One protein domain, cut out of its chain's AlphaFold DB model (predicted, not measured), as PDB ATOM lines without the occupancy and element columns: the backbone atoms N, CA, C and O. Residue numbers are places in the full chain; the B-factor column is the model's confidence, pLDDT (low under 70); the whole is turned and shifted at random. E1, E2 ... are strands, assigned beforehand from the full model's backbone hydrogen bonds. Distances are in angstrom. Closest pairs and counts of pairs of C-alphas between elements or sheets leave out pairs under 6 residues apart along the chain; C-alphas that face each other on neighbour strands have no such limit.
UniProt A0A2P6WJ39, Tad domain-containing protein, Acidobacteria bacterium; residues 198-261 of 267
ATOM      1  N   ILE A 198      78.026 154.359 175.088       81.12
ATOM      2  CA  ILE A 198      77.809 153.500 176.253       81.12
ATOM      3  C   ILE A 198      78.840 153.806 177.338       81.12
ATOM      4  O   ILE A 198      80.048 153.733 177.121       81.12
ATOM      5  N   VAL A 199      78.357 154.157 178.527       79.88
ATOM      6  CA  VAL A 199      79.184 154.416 179.706       79.88
ATOM      7  C   VAL A 199      79.018 153.247 180.661       79.88
ATOM      8  O   VAL A 199      77.922 152.998 181.155       79.88
ATOM      9  N   LEU A 200      80.102 152.514 180.909       82.12
ATOM     10  CA  LEU A 200      80.060 151.217 181.595       82.12
ATOM     11  C   LEU A 200      80.498 151.257 183.062       82.12
ATOM     12  O   LEU A 200      80.630 150.204 183.676       82.12
ATOM     13  N   HIS A 201      80.761 152.436 183.632       76.19
ATOM     14  CA  HIS A 201      81.265 152.499 184.999       76.19
ATOM     15  C   HIS A 201      80.123 152.308 186.017       76.19
ATOM     16  O   HIS A 201      79.326 153.228 186.209       76.19
ATOM     17  N   PRO A 202      80.076 151.180 186.752       71.06
ATOM     18  CA  PRO A 202      78.874 150.769 187.474       71.06
ATOM     19  C   PRO A 202      78.536 151.671 188.668       71.06
ATOM     20  O   PRO A 202      77.365 151.842 188.982       71.06
ATOM     21  N   THR A 203      79.528 152.289 189.316       75.00
ATOM     22  CA  THR A 203      79.342 152.979 190.611       75.00
ATOM     23  C   THR A 203      79.846 154.424 190.674       75.00
ATOM     24  O   THR A 203      79.754 155.056 191.724       75.00
ATOM     25  N   LYS A 204      80.411 154.976 189.591       74.75
ATOM     26  CA  LYS A 204      81.062 156.294 189.642       74.75
ATOM     27  C   LYS A 204      80.040 157.413 189.468       74.75
ATOM     28  O   LYS A 204      79.326 157.461 188.473       74.75
ATOM     29  N   ASN A 205      80.024 158.347 190.416       75.69
ATOM     30  CA  ASN A 205      79.274 159.595 190.279       75.69
ATOM     31  C   ASN A 205      79.826 160.397 189.094       75.69
ATOM     32  O   ASN A 205      81.044 160.530 188.956       75.69
ATOM     33  N   GLY A 206      78.942 160.912 188.238       75.00
ATOM     34  CA  GLY A 206      79.348 161.594 187.009       75.00
ATOM     35  C   GLY A 206      80.075 160.680 186.018       75.00
ATOM     36  O   GLY A 206      80.978 161.144 185.320       75.00
ATOM     37  N   ALA A 207      79.709 159.391 185.965       75.94
ATOM     38  CA  ALA A 207      80.228 158.441 184.978       75.94
ATOM     39  C   ALA A 207      80.107 158.998 183.549       75.94
ATOM     40  O   ALA A 207      81.041 158.865 182.760       75.94
ATOM     41  N   LEU A 208      78.995 159.678 183.256       81.00
ATOM     42  CA  LEU A 208      78.898 160.640 182.165       81.00
ATOM     43  C   LEU A 208      78.854 162.049 182.765       81.00
ATOM     44  O   LEU A 208      77.899 162.390 183.467       81.00
ATOM     45  N   SER A 209      79.879 162.858 182.494       80.50
ATOM     46  CA  SER A 209      79.929 164.247 182.948       80.50
ATOM     47  C   SER A 209      80.293 165.214 181.828       80.50
ATOM     48  O   SER A 209      81.186 164.956 181.023       80.50
ATOM     49  N   SER A 210      79.595 166.347 181.795       81.00
ATOM     50  CA  SER A 210      79.979 167.526 181.017       81.00
ATOM     51  C   SER A 210      80.189 168.688 181.987       81.00
ATOM     52  O   SER A 210      79.358 168.912 182.864       81.00
ATOM     53  N   ASN A 211      81.313 169.400 181.888       76.19
ATOM     54  CA  ASN A 211      81.625 170.523 182.773       76.19
ATOM     55  C   ASN A 211      81.817 171.807 181.954       76.19
ATOM     56  O   ASN A 211      82.504 171.799 180.934       76.19
ATOM     57  N   GLY A 212      81.200 172.894 182.416       76.50
ATOM     58  CA  GLY A 212      81.138 174.187 181.745       76.50
ATOM     59  C   GLY A 212      79.813 174.415 181.012       76.50
ATOM     60  O   GLY A 212      79.338 173.551 180.280       76.50
ATOM     61  N   ALA A 213      79.262 175.627 181.144       73.62
ATOM     62  CA  ALA A 213      77.971 176.022 180.562       73.62
ATOM     63  C   ALA A 213      77.899 175.917 179.022       73.62
ATOM     64  O   ALA A 213      76.818 176.003 178.449       73.62
ATOM     65  N   LYS A 214      79.044 175.744 178.346       73.44
ATOM     66  CA  LYS A 214      79.158 175.575 176.886       73.44
ATOM     67  C   LYS A 214      79.462 174.138 176.444       73.44
ATOM     68  O   LYS A 214      79.682 173.911 175.258       73.44
ATOM     69  N   ALA A 215      79.539 173.178 177.366       76.56
ATOM     70  CA  ALA A 215      79.782 171.785 177.015       76.56
ATOM     71  C   ALA A 215      78.498 171.167 176.441       76.56
ATOM     72  O   ALA A 215      77.580 170.830 177.191       76.56
ATOM     73  N   THR A 216      78.445 171.037 175.114       78.62
ATOM     74  CA  THR A 216      77.286 170.493 174.399       78.62
ATOM     75  C   THR A 216      77.603 169.125 173.809       78.62
ATOM     76  O   THR A 216      78.555 168.982 173.044       78.62
ATOM     77  N   ILE A 217      76.784 168.126 174.139       78.12
ATOM     78  CA  ILE A 217      76.795 166.810 173.488       78.12
ATOM     79  C   ILE A 217      75.555 166.756 172.600       78.12
ATOM     80  O   ILE A 217      74.442 166.718 173.119       78.12
ATOM     81  N   ALA A 218      75.747 166.779 171.283       76.88
ATOM     82  CA  ALA A 218      74.667 166.672 170.308       76.88
ATOM     83  C   ALA A 218      74.767 165.341 169.561       76.88
ATOM     84  O   ALA A 218      75.836 164.991 169.057       76.88
ATOM     85  N   ILE A 219      73.660 164.602 169.490       69.69
ATOM     86  CA  ILE A 219      73.581 163.359 168.715       69.69
ATOM     87  C   ILE A 219      72.607 163.557 167.562       69.69
ATOM     88  O   ILE A 219      71.469 163.978 167.754       69.69
ATOM     89  N   HIS A 220      73.074 163.226 166.360       71.38
ATOM     90  CA  HIS A 220      72.297 163.285 165.130       71.38
ATOM     91  C   HIS A 220      72.110 161.872 164.574       71.38
ATOM     92  O   HIS A 220      73.087 161.148 164.375       71.38
ATOM     93  N   GLY A 221      70.860 161.483 164.319       66.56
ATOM     94  CA  GLY A 221      70.506 160.147 163.841       66.56
ATOM     95  C   GLY A 221      70.749 159.035 164.871       66.56
ATOM     96  O   GLY A 221      70.779 159.264 166.083       66.56
ATOM     97  N   GLY A 222      70.925 157.807 164.385       63.66
ATOM     98  CA  GLY A 222      71.197 156.634 165.220       63.66
ATOM     99  C   GLY A 222      69.941 155.931 165.761       63.66
ATOM    100  O   GLY A 222      68.824 156.217 165.344       63.66
ATOM    101  N   PRO A 223      70.094 154.938 166.649       66.38
ATOM    102  CA  PRO A 223      68.968 154.233 167.259       66.38
ATOM    103  C   PRO A 223      68.198 155.126 168.248       66.38
ATOM    104  O   PRO A 223      68.732 156.102 168.776       66.38
ATOM    105  N   GLN A 224      66.957 154.729 168.565       70.94
ATOM    106  CA  GLN A 224      66.086 155.450 169.507       70.94
ATOM    107  C   GLN A 224      66.775 155.714 170.855       70.94
ATOM    108  O   GLN A 224      66.600 156.776 171.432       70.94
ATOM    109  N   ARG A 225      67.621 154.793 171.334       71.00
ATOM    110  CA  ARG A 225      68.459 155.002 172.524       71.00
ATOM    111  C   ARG A 225      69.851 155.448 172.104       71.00
ATOM    112  O   ARG A 225      70.611 154.628 171.596       71.00
ATOM    113  N   SER A 226      70.181 156.715 172.336       73.06
ATOM    114  CA  SER A 226      71.435 157.311 171.861       73.06
ATOM    115  C   SER A 226      72.552 157.361 172.904       73.06
ATOM    116  O   SER A 226      73.727 157.273 172.548       73.06
ATOM    117  N   ILE A 227      72.202 157.442 174.189       83.00
ATOM    118  CA  ILE A 227      73.161 157.407 175.299       83.00
ATOM    119  C   ILE A 227      72.668 156.397 176.328       83.00
ATOM    120  O   ILE A 227      71.519 156.469 176.766       83.00
ATOM    121  N   GLN A 228      73.530 155.463 176.725       83.12
ATOM    122  CA  GLN A 228      73.248 154.528 177.810       83.12
ATOM    123  C   GLN A 228      74.335 154.594 178.870       83.12
ATOM    124  O   GLN A 228      75.511 154.370 178.589       83.12
ATOM    125  N   VAL A 229      73.928 154.873 180.102       83.06
ATOM    126  CA  VAL A 229      74.814 154.867 181.264       83.06
ATOM    127  C   VAL A 229      74.439 153.687 182.144       83.06
ATOM    128  O   VAL A 229      73.350 153.657 182.718       83.06
ATOM    129  N   ASN A 230      75.335 152.708 182.228       81.50
ATOM    130  CA  ASN A 230      75.185 151.558 183.103       81.50
ATOM    131  C   ASN A 230      75.734 151.895 184.497       81.50
ATOM    132  O   ASN A 230      76.932 151.735 184.737       81.50
ATOM    133  N   SER A 231      74.891 152.416 185.392       78.75
ATOM    134  CA  SER A 231      75.308 152.781 186.746       78.75
ATOM    135  C   SER A 231      74.173 152.712 187.770       78.75
ATOM    136  O   SER A 231      73.022 153.003 187.458       78.75
ATOM    137  N   ASN A 232      74.527 152.359 189.009       76.44
ATOM    138  CA  ASN A 232      73.649 152.350 190.183       76.44
ATOM    139  C   ASN A 232      73.669 153.671 190.983       76.44
ATOM    140  O   ASN A 232      73.015 153.774 192.022       76.44
ATOM    141  N   SER A 233      74.427 154.678 190.535       76.62
ATOM    142  CA  SER A 233      74.484 155.983 191.194       76.62
ATOM    143  C   SER A 233      73.289 156.859 190.810       76.62
ATOM    144  O   SER A 233      72.964 157.016 189.634       76.62
ATOM    145  N   LYS A 234      72.689 157.535 191.799       72.94
ATOM    146  CA  LYS A 234      71.635 158.547 191.579       72.94
ATOM    147  C   LYS A 234      72.127 159.772 190.794       72.94
ATOM    148  O   LYS A 234      71.311 160.541 190.302       72.94
ATOM    149  N   THR A 235      73.442 159.954 190.676       79.25
ATOM    150  CA  THR A 235      74.101 161.026 189.914       79.25
ATOM    151  C   THR A 235      75.001 160.458 188.813       79.25
ATOM    152  O   THR A 235      76.037 161.032 188.472       79.25
ATOM    153  N   ALA A 236      74.618 159.310 188.244       76.19
ATOM    154  CA  ALA A 236      75.331 158.657 187.144       76.19
ATOM    155  C   ALA A 236      75.565 159.584 185.937       76.19
ATOM    156  O   ALA A 236      76.596 159.495 185.266       76.19
ATOM    157  N   VAL A 237      74.618 160.490 185.697       81.12
ATOM    158  CA  VAL A 237      74.681 161.529 184.672       81.12
ATOM    159  C   VAL A 237      74.720 162.874 185.382       81.12
ATOM    160  O   VAL A 237      73.815 163.203 186.145       81.12
ATOM    161  N   SER A 238      75.777 163.646 185.143       83.81
ATOM    162  CA  SER A 238      75.937 164.992 185.691       83.81
ATOM    163  C   SER A 238      76.231 165.961 184.554       83.81
ATOM    164  O   SER A 238      77.279 165.890 183.917       83.81
ATOM    165  N   THR A 239      75.291 166.853 184.262       76.50
ATOM    166  CA  THR A 239      75.414 167.797 183.149       76.50
ATOM    167  C   THR A 239      75.592 169.213 183.674       76.50
ATOM    168  O   THR A 239      74.670 169.779 184.255       76.50
ATOM    169  N   GLY A 240      76.767 169.795 183.444       77.44
ATOM    170  CA  GLY A 240      77.032 171.228 183.598       77.44
ATOM    171  C   GLY A 240      76.747 172.044 182.329       77.44
ATOM    172  O   GLY A 240      76.907 173.262 182.349       77.44
ATOM    173  N   GLY A 241      76.341 171.378 181.242       78.62
ATOM    174  CA  GLY A 241      75.959 171.960 179.950       78.62
ATOM    175  C   GLY A 241      74.758 171.234 179.322       78.62
ATOM    176  O   GLY A 241      73.991 170.581 180.030       78.62
ATOM    177  N   THR A 242      74.579 171.334 178.002       82.88
ATOM    178  CA  THR A 242      73.381 170.828 177.301       82.88
ATOM    179  C   THR A 242      73.637 169.481 176.619       82.88
ATOM    180  O   THR A 242      74.589 169.331 175.856       82.88
ATOM    181  N   ILE A 243      72.759 168.501 176.844       84.94
ATOM    182  CA  ILE A 243      72.681 167.294 176.010       84.94
ATOM    183  C   ILE A 243      71.510 167.490 175.047       84.94
ATOM    184  O   ILE A 243      70.357 167.508 175.474       84.94
ATOM    185  N   ASP A 244      71.814 167.667 173.765       81.50
ATOM    186  CA  ASP A 244      70.817 167.841 172.713       81.50
ATOM    187  C   ASP A 244      70.625 166.528 171.948       81.50
ATOM    188  O   ASP A 244      71.474 166.091 171.168       81.50
ATOM    189  N   LEU A 245      69.482 165.892 172.194       83.25
ATOM    190  CA  LEU A 245      69.054 164.673 171.511       83.25
ATOM    191  C   LEU A 245      67.912 164.926 170.526       83.25
ATOM    192  O   LEU A 245      67.395 163.971 169.960       83.25
ATOM    193  N   SER A 246      67.518 166.183 170.297       78.12
ATOM    194  CA  SER A 246      66.346 166.544 169.480       78.12
ATOM    195  C   SER A 246      66.430 166.061 168.031       78.12
ATOM    196  O   SER A 246      65.407 165.847 167.388       78.12
ATOM    197  N   LYS A 247      67.653 165.861 167.531       74.06
ATOM    198  CA  LYS A 247      67.950 165.362 166.182       74.06
ATOM    199  C   LYS A 247      68.452 163.918 166.173       74.06
ATOM    200  O   LYS A 247      68.913 163.435 165.137       74.06
ATOM    201  N   GLY A 248      68.411 163.243 167.316       68.50
ATOM    202  CA  GLY A 248      68.775 161.841 167.437       68.50
ATOM    203  C   GLY A 248      67.653 160.912 166.976       68.50
ATOM    204  O   GLY A 248      66.554 161.351 166.633       68.50
ATOM    205  N   GLY A 249      67.935 159.612 166.980       65.25
ATOM    206  CA  GLY A 249      66.945 158.577 166.701       65.25
ATOM    207  C   GLY A 249      66.783 158.287 165.205       65.25
ATOM    208  O   GLY A 249      67.305 159.015 164.357       65.25
ATOM    209  N   PRO A 250      66.082 157.194 164.855       59.38
ATOM    210  CA  PRO A 250      66.100 156.642 163.499       59.38
ATOM    211  C   PRO A 250      65.430 157.552 162.461       59.38
ATOM    212  O   PRO A 250      65.727 157.431 161.275       59.38
ATOM    213  N   SER A 251      64.556 158.447 162.921       66.50
ATOM    214  CA  SER A 251      63.833 159.455 162.141       66.50
ATOM    215  C   SER A 251      64.338 160.885 162.372       66.50
ATOM    216  O   SER A 251      63.702 161.825 161.908       66.50
ATOM    217  N   GLY A 252      65.421 161.080 163.138       68.00
ATOM    218  CA  GLY A 252      65.935 162.415 163.471       68.00
ATOM    219  C   GLY A 252      64.969 163.285 164.288       68.00
ATOM    220  O   GLY A 252      65.101 164.506 164.288       68.00
ATOM    221  N   THR A 253      63.984 162.670 164.950       75.19
ATOM    222  CA  THR A 253      62.920 163.347 165.717       75.19
ATOM    223  C   THR A 253      63.164 163.362 167.224       75.19
ATOM    224  O   THR A 253      62.290 163.785 167.977       75.19
ATOM    225  N   GLY A 254      64.295 162.835 167.685       73.31
ATOM    226  CA  GLY A 254      64.577 162.688 169.103       73.31
ATOM    227  C   GLY A 254      65.179 161.330 169.430       73.31
ATOM    228  O   GLY A 254      64.771 160.307 168.878       73.31
ATOM    229  N   SER A 255      66.112 161.309 170.375       77.19
ATOM    230  CA  SER A 255      66.575 160.077 171.003       77.19
ATOM    231  C   SER A 255      66.591 160.152 172.520       77.19
ATOM    232  O   SER A 255      66.529 161.218 173.128       77.19
ATOM    233  N   ASP A 256      66.692 158.976 173.126       81.31
ATOM    234  CA  ASP A 256      66.624 158.792 174.560       81.31
ATOM    235  C   ASP A 256      68.030 158.705 175.168       81.31
ATOM    236  O   ASP A 256      68.913 157.985 174.672       81.31
ATOM    237  N   LEU A 257      68.200 159.396 176.295       82.75
ATOM    238  CA  LEU A 257      69.251 159.130 177.269       82.75
ATOM    239  C   LEU A 257      68.678 158.194 178.333       82.75
ATOM    240  O   LEU A 257      67.729 158.544 179.027       82.75
ATOM    241  N   GLY A 258      69.266 157.008 178.472       77.19
ATOM    242  CA  GLY A 258      68.864 156.026 179.475       77.19
ATOM    243  C   GLY A 258      69.953 155.777 180.510       77.19
ATOM    244  O   GLY A 258      71.101 155.506 180.161       77.19
ATOM    245  N   THR A 259      69.585 155.790 181.788       74.12
ATOM    246  CA  THR A 259      70.388 155.207 182.871       74.12
ATOM    247  C   THR A 259      69.809 153.841 183.233       74.12
ATOM    248  O   THR A 259      68.608 153.741 183.482       74.12
ATOM    249  N   TRP A 260      70.627 152.791 183.276       68.56
ATOM    250  CA  TRP A 260      70.215 151.457 183.731       68.56
ATOM    251  C   TRP A 260      71.240 150.938 184.737       68.56
ATOM    252  O   TRP A 260      72.429 151.072 184.502       68.56
ATOM    253  N   GLY A 261      70.824 150.327 185.843       55.88
ATOM    254  CA  GLY A 261      71.779 149.740 186.785       55.88
ATOM    255  C   GLY A 261      71.193 149.502 188.168       55.88
ATOM    256  O   GLY A 261      70.872 150.446 188.882       55.88
TER     257      GLY A 261
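Overview. This is residues 198 to 261 of the 267 residues of the protein "Tad domain-containing protein" of Acidobacteria bacterium (UniProt A0A2P6WJ39). With little regular structure, the chain is wound in two stacked, roughly triangular turns: E1, E2 and E3 are sides of one, and E4, E5 and E6 lie beside them in the next. The 64 printed residues are all strand by class, with six named strands, E1 to E6 in order, in three parallel two-stranded sheets, and under half of the residues in them. The whole is compact, radius of gyration of the C-alphas 11.8 A, yet flat, 33 by 27 by 14 A.

Along the chain. E1 is residues 208 to 210, from C-alpha 208 at (78.898, 160.640, 182.165); E2 is 216 to 218; E3, 225 to 230, is 13.0 A long. E4 is 237 to 239, E5 242 to 244, and E6, 256 to 260, is 12.3 A long, ending at (70.215, 151.457, 183.731).

Arrangement. E1 and E4 are parallel at 5 degrees, N 238 to O 208 3.0 A. E2 and E5 are parallel at 9 degrees, N 244 to O 217 2.9 A. E3 and E6 are parallel at 19 degrees, N 229 to O 258 2.9 A. Residues 198 to 199 pair, parallel, with 228 to 229 of E3. E2 and E6 are apart.

Size, cuts and confidence. The farthest C-alphas, Thr 203 and Ser 251, are 33.1 A apart. The printed part has no cut. The link E5 to E6 is long, 11 residues. The pLDDT is under 70 at residues 219, 221 to 223, 248 to 252 and 260 to 261.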